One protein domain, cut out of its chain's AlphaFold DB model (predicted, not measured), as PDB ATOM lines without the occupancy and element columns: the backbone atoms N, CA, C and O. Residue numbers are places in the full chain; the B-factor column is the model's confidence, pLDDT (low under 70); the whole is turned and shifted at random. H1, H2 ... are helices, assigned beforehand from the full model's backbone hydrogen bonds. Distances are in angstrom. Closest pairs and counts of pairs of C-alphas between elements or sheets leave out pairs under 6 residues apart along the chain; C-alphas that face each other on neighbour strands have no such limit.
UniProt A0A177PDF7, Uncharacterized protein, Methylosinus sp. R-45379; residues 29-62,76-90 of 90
ATOM      1  N   GLY A  29     190.088 157.881 133.115       63.53
ATOM      2  CA  GLY A  29     191.342 157.887 132.397       63.53
ATOM      3  C   GLY A  29     191.376 156.651 131.507       63.53
ATOM      4  O   GLY A  29     190.665 155.679 131.781       63.53
ATOM      5  N   PRO A  30     192.209 156.643 130.461       70.62
ATOM      6  CA  PRO A  30     192.279 155.516 129.528       70.62
ATOM      7  C   PRO A  30     192.493 154.163 130.235       70.62
ATOM      8  O   PRO A  30     192.076 153.125 129.730       70.62
ATOM      9  N   ASN A  31     193.058 154.184 131.444       80.69
ATOM     10  CA  ASN A  31     193.351 153.004 132.246       80.69
ATOM     11  C   ASN A  31     192.252 152.615 133.244       80.69
ATOM     12  O   ASN A  31     192.436 151.646 133.967       80.69
ATOM     13  N   VAL A  32     191.110 153.306 133.326       85.38
ATOM     14  CA  VAL A  32     190.085 152.991 134.341       85.38
ATOM     15  C   VAL A  32     189.569 151.551 134.273       85.38
ATOM     16  O   VAL A  32     189.534 150.908 135.325       85.38
ATOM     17  N   PRO A  33     189.252 150.980 133.096       87.94
ATOM     18  CA  PRO A  33     188.885 149.566 133.007       87.94
ATOM     19  C   PRO A  33     189.989 148.635 133.529       87.94
ATOM     20  O   PRO A  33     189.717 147.660 134.229       87.94
ATOM     21  N   LEU A  34     191.248 148.970 133.241       87.00
ATOM     22  CA  LEU A  34     192.414 148.213 133.686       87.00
ATOM     23  C   LEU A  34     192.624 148.329 135.208       87.00
ATOM     24  O   LEU A  34     192.873 147.325 135.874       87.00
ATOM     25  N   CYS A  35     192.463 149.524 135.771       89.56
ATOM     26  CA  CYS A  35     192.547 149.776 137.207       89.56
ATOM     27  C   CYS A  35     191.472 149.014 137.980       89.56
ATOM     28  O   CYS A  35     191.778 148.401 138.999       89.56
ATOM     29  N   LEU A  36     190.237 148.986 137.474       91.06
ATOM     30  CA  LEU A  36     189.149 148.208 138.070       91.06
ATOM     31  C   LEU A  36     189.456 146.706 138.056       91.06
ATOM     32  O   LEU A  36     189.268 146.034 139.069       91.06
ATOM     33  N   ALA A  37     189.985 146.182 136.946       90.94
ATOM     34  CA  ALA A  37     190.374 144.776 136.850       90.94
ATOM     35  C   ALA A  37     191.498 144.420 137.841       90.94
ATOM     36  O   ALA A  37     191.395 143.436 138.575       90.94
ATOM     37  N   MET A  38     192.549 145.242 137.923       89.38
ATOM     38  CA  MET A  38     193.641 145.027 138.879       89.38
ATOM     39  C   MET A  38     193.184 145.176 140.330       89.38
ATOM     40  O   MET A  38     193.610 144.408 141.191       89.38
ATOM     41  N   GLN A  39     192.296 146.129 140.612       90.19
ATOM     42  CA  GLN A  39     191.734 146.315 141.944       90.19
ATOM     43  C   GLN A  39     190.872 145.116 142.350       90.19
ATOM     44  O   GLN A  39     190.937 144.675 143.496       90.19
ATOM     45  N   ASN A  40     190.122 144.537 141.409       92.06
ATOM     46  CA  ASN A  40     189.390 143.300 141.646       92.06
ATOM     47  C   ASN A  40     190.342 142.136 141.974       92.06
ATOM     48  O   ASN A  40     190.137 141.446 142.970       92.06
ATOM     49  N   ASN A  41     191.429 141.976 141.216       91.06
ATOM     50  CA  ASN A  41     192.437 140.945 141.488       91.06
ATOM     51  C   ASN A  41     193.117 141.132 142.854       91.06
ATOM     52  O   ASN A  41     193.312 140.162 143.587       91.06
ATOM     53  N   TYR A  42     193.434 142.375 143.228       90.69
ATOM     54  CA  TYR A  42     193.953 142.696 144.557       90.69
ATOM     55  C   TYR A  42     192.965 142.288 145.660       90.69
ATOM     56  O   TYR A  42     193.352 141.621 146.620       90.69
ATOM     57  N   ASN A  43     191.685 142.638 145.507       91.31
ATOM     58  CA  ASN A  43     190.646 142.307 146.479       91.31
ATOM     59  C   ASN A  43     190.459 140.792 146.635       91.31
ATOM     60  O   ASN A  43     190.351 140.310 147.762       91.31
ATOM     61  N   GLU A  44     190.454 140.043 145.531       93.25
ATOM     62  CA  GLU A  44     190.382 138.579 145.552       93.25
ATOM     63  C   GLU A  44     191.602 137.958 146.239       93.25
ATOM     64  O   GLU A  44     191.449 137.103 147.113       93.25
ATOM     65  N   CYS A  45     192.809 138.453 145.951       91.81
ATOM     66  CA  CYS A  45     194.014 138.006 146.644       91.81
ATOM     67  C   CYS A  45     193.911 138.226 148.163       91.81
ATOM     68  O   CYS A  45     194.137 137.304 148.947       91.81
ATOM     69  N   VAL A  46     193.497 139.424 148.595       90.44
ATOM     70  CA  VAL A  46     193.332 139.747 150.022       90.44
ATOM     71  C   VAL A  46     192.266 138.867 150.676       90.44
ATOM     72  O   VAL A  46     192.444 138.422 151.812       90.44
ATOM     73  N   ARG A  47     191.152 138.596 149.985       91.06
ATOM     74  CA  ARG A  47     190.112 137.677 150.472       91.06
ATOM     75  C   ARG A  47     190.666 136.273 150.674       91.06
ATOM     76  O   ARG A  47     190.400 135.674 151.717       91.06
ATOM     77  N   HIS A  48     191.442 135.780 149.714       89.19
ATOM     78  CA  HIS A  48     192.032 134.448 149.770       89.19
ATOM     79  C   HIS A  48     193.050 134.314 150.900       89.19
ATOM     80  O   HIS A  48     192.987 133.364 151.679       89.19
ATOM     81  N   GLU A  49     193.929 135.303 151.065       86.94
ATOM     82  CA  GLU A  49     194.890 135.323 152.171       86.94
ATOM     83  C   GLU A  49     194.187 135.358 153.531       86.94
ATOM     84  O   GLU A  49     194.494 134.546 154.403       86.94
ATOM     85  N   ARG A  50     193.146 136.184 153.695       84.75
ATOM     86  CA  ARG A  50     192.335 136.193 154.926       84.75
ATOM     87  C   ARG A  50     191.627 134.861 155.178       84.75
ATOM     88  O   ARG A  50     191.475 134.447 156.326       84.75
ATOM     89  N   ALA A  51     191.150 134.188 154.130       86.75
ATOM     90  CA  ALA A  51     190.539 132.868 154.256       86.75
ATOM     91  C   ALA A  51     191.563 131.817 154.714       86.75
ATOM     92  O   ALA A  51     191.282 131.055 155.640       86.75
ATOM     93  N   ARG A  52     192.771 131.829 154.137       81.62
ATOM     94  CA  ARG A  52     193.893 130.971 154.547       81.62
ATOM     95  C   ARG A  52     194.339 131.238 155.979       81.62
ATOM     96  O   ARG A  52     194.628 130.297 156.711       81.62
ATOM     97  N   GLU A  53     194.414 132.503 156.383       79.19
ATOM     98  CA  GLU A  53     194.740 132.881 157.758       79.19
ATOM     99  C   GLU A  53     193.710 132.349 158.744       79.19
ATOM    100  O   GLU A  53     194.100 131.725 159.727       79.19
ATOM    101  N   ARG A  54     192.412 132.508 158.453       75.94
ATOM    102  CA  ARG A  54     191.347 131.936 159.283       75.94
ATOM    103  C   ARG A  54     191.450 130.421 159.384       75.94
ATOM    104  O   ARG A  54     191.411 129.901 160.490       75.94
ATOM    105  N   HIS A  55     191.642 129.720 158.267       71.94
ATOM    106  CA  HIS A  55     191.789 128.262 158.283       71.94
ATOM    107  C   HIS A  55     192.966 127.815 159.157       71.94
ATOM    108  O   HIS A  55     192.809 126.945 160.003       71.94
ATOM    109  N   ARG A  56     194.130 128.459 159.006       66.69
ATOM    110  CA  ARG A  56     195.304 128.163 159.840       66.69
ATOM    111  C   ARG A  56     195.101 128.545 161.303       66.69
ATOM    112  O   ARG A  56     195.708 127.926 162.160       66.69
ATOM    113  N   HIS A  57     194.311 129.578 161.593       65.50
ATOM    114  CA  HIS A  57     193.978 129.942 162.966       65.50
ATOM    115  C   HIS A  57     193.134 128.852 163.630       65.50
ATOM    116  O   HIS A  57     193.479 128.439 164.729       65.50
ATOM    117  N   TYR A  58     192.115 128.327 162.940       61.50
ATOM    118  CA  TYR A  58     191.344 127.183 163.435       61.50
ATOM    119  C   TYR A  58     192.213 125.934 163.611       61.50
ATOM    120  O   TYR A  58     192.148 125.303 164.654       61.50
ATOM    121  N   GLU A  59     193.078 125.623 162.643       59.31
ATOM    122  CA  GLU A  59     194.008 124.486 162.720       59.31
ATOM    123  C   GLU A  59     195.008 124.629 163.887       59.31
ATOM    124  O   GLU A  59     195.304 123.665 164.582       59.31
ATOM    125  N   TYR A  60     195.481 125.851 164.167       57.28
ATOM    126  CA  TYR A  60     196.377 126.127 165.295       57.28
ATOM    127  C   TYR A  60     195.672 126.051 166.657       57.28
ATOM    128  O   TYR A  60     196.266 125.575 167.624       57.28
ATOM    129  N   GLU A  61     194.425 126.520 166.740       56.31
ATOM    130  CA  GLU A  61     193.592 126.425 167.947       56.31
ATOM    131  C   GLU A  61     193.232 124.964 168.272       56.31
ATOM    132  O   GLU A  61     193.214 124.604 169.447       56.31
ATOM    133  N   ASP A  62     193.009 124.124 167.253       57.16
ATOM    134  CA  ASP A  62     192.670 122.701 167.420       57.16
ATOM    135  C   ASP A  62     193.900 121.845 167.780       57.16
ATOM    136  O   ASP A  62     193.792 120.881 168.539       57.16
ATOM    137  N   ASP A  76     201.441 138.254 149.623       74.75
ATOM    138  CA  ASP A  76     201.729 138.037 148.198       74.75
ATOM    139  C   ASP A  76     200.895 138.980 147.301       74.75
ATOM    140  O   ASP A  76     201.201 139.192 146.128       74.75
ATOM    141  N   CYS A  77     199.872 139.632 147.866       88.88
ATOM    142  CA  CYS A  77     199.040 140.614 147.179       88.88
ATOM    143  C   CYS A  77     199.739 141.960 146.943       88.88
ATOM    144  O   CYS A  77     199.227 142.784 146.183       88.88
ATOM    145  N   GLY A  78     200.904 142.203 147.559       85.75
ATOM    146  CA  GLY A  78     201.672 143.442 147.391       85.75
ATOM    147  C   GLY A  78     202.070 143.732 145.938       85.75
ATOM    148  O   GLY A  78     202.125 144.896 145.539       85.75
ATOM    149  N   ALA A  79     202.261 142.696 145.115       87.19
ATOM    150  CA  ALA A  79     202.551 142.852 143.689       87.19
ATOM    151  C   ALA A  79     201.436 143.613 142.946       87.19
ATOM    152  O   ALA A  79     201.725 144.482 142.122       87.19
ATOM    153  N   TRP A  80     200.168 143.372 143.298       86.56
ATOM    154  CA  TRP A  80     199.027 144.066 142.693       86.56
ATOM    155  C   TRP A  80     198.975 145.550 143.070       86.56
ATOM    156  O   TRP A  80     198.613 146.378 142.238       86.56
ATOM    157  N   LEU A  81     199.395 145.917 144.287       85.62
ATOM    158  CA  LEU A  81     199.521 147.320 144.705       85.62
ATOM    159  C   LEU A  81     200.593 148.064 143.901       85.62
ATOM    160  O   LEU A  81     200.372 149.198 143.473       85.62
ATOM    161  N   VAL A  82     201.741 147.421 143.672       87.62
ATOM    162  CA  VAL A  82     202.809 147.974 142.825       87.62
ATOM    163  C   VAL A  82     202.300 148.173 141.399       87.62
ATOM    164  O   VAL A  82     202.533 149.225 140.805       87.62
ATOM    165  N   GLN A  83     201.553 147.204 140.872       85.38
ATOM    166  CA  GLN A  83     201.016 147.257 139.516       85.38
ATOM    167  C   GLN A  83     199.952 148.348 139.353       85.38
ATOM    168  O   GLN A  83     200.017 149.119 138.400       85.38
ATOM    169  N   LEU A  84     199.045 148.501 140.321       85.81
ATOM    170  CA  LEU A  84     198.075 149.600 140.352       85.81
ATOM    171  C   LEU A  84     198.767 150.974 140.348       85.81
ATOM    172  O   LEU A  84     198.380 151.860 139.588       85.81
ATOM    173  N   LYS A  85     199.826 151.150 141.153       85.69
ATOM    174  CA  LYS A  85     200.606 152.398 141.173       85.69
ATOM    175  C   LYS A  85     201.321 152.645 139.841       85.69
ATOM    176  O   LYS A  85     201.292 153.766 139.343       85.69
ATOM    177  N   ALA A  86     201.921 151.616 139.242       86.44
ATOM    178  CA  ALA A  86     202.608 151.731 137.951       86.44
ATOM    179  C   ALA A  86     201.669 152.154 136.807       86.44
ATOM    180  O   ALA A  86     202.111 152.768 135.842       86.44
ATOM    181  N   GLN A  87     200.378 151.841 136.924       85.06
ATOM    182  CA  GLN A  87     199.357 152.135 135.915       85.06
ATOM    183  C   GLN A  87     198.626 153.462 136.161       85.06
ATOM    184  O   GLN A  87     197.739 153.827 135.384       85.06
ATOM    185  N   GLY A  88     199.003 154.191 137.218       81.88
ATOM    186  CA  GLY A  88     198.396 155.471 137.581       81.88
ATOM    187  C   GLY A  88     196.982 155.332 138.140       81.88
ATOM    188  O   GLY A  88     196.151 156.209 137.927       81.88
ATOM    189  N   CYS A  89     196.684 154.221 138.819       82.81
ATOM    190  CA  CYS A  89     195.374 153.987 139.429       82.81
ATOM    191  C   CYS A  89     195.179 154.712 140.776       82.81
ATOM    192  O   CYS A  89     194.088 154.635 141.340       82.81
ATOM    193  N   PHE A  90     196.224 155.377 141.287       72.44
ATOM    194  CA  PHE A  90     196.262 156.136 142.541       72.44
ATOM    195  C   PHE A  90     196.982 157.468 142.345       72.44
ATOM    196  O   PHE A  90     197.998 157.463 141.610       72.44
TER     197      PHE A  90
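What this domain is: This is residues 29 to 62 and 76 to 90 of the 90 residues of an uncharacterized protein of Methylosinus sp. R-45379 (UniProt A0A177PDF7). Look for one long, straight helix, H1, with a short helix, H2, packed side by side on its first part and running back the opposite way. The far part of H1, residues 50 to 62, sticks out beyond H2 as a bare arm and makes the length of the whole. The printed part has 49 residues with two named helices, H1 then H2, and no named strand; its class is all helix. It is only just loose, close to extended, with a radius of gyration of the C-alphas of 14.4 A, and it spans 50 by 15 by 11 A.

How they stand to each other: Start with H1, residues 32 to 62, and then go past the cut to H2, residues 78 to 86. The two touch, and H1 does so with residues 35 to 42 alone. Look at Tyr 42 and Trp 80, whose C-alphas are the closest of the two helices at 5.6 A. Their lines stand at a shallow tilt of 15 degrees, and they run opposite ways. In H1 and H2 each O i to N i+4 pair is within hydrogen-bond range.

Where its parts are: Find C-alpha 32 at (190.085, 152.991, 134.341); from there H1 runs 31 residues and 44.9 A to C-alpha 62 at (192.670, 122.701, 167.420). H2 has 9 residues, from Gly 78 to Ala 86, and measures 12.6 A between its first and last C-alphas; find its end, C-alpha 86, at (202.608, 151.731, 137.951).

The domain as a whole: The C-alphas of Pro 30 and Asp 62 are the two farthest apart, at 50.1 A. Residues 63 to 75 are not printed, and across this cut, which lies in the link from H1 to H2, C-alphas 62 and 76 are 26.2 A apart. Without residues 50 to 62, which stand free, the body spans 30 by 15 by 10 A. The mean pLDDT of the printed part is 81.6; look for values under 70 at residue 29 and residues 56 to 62.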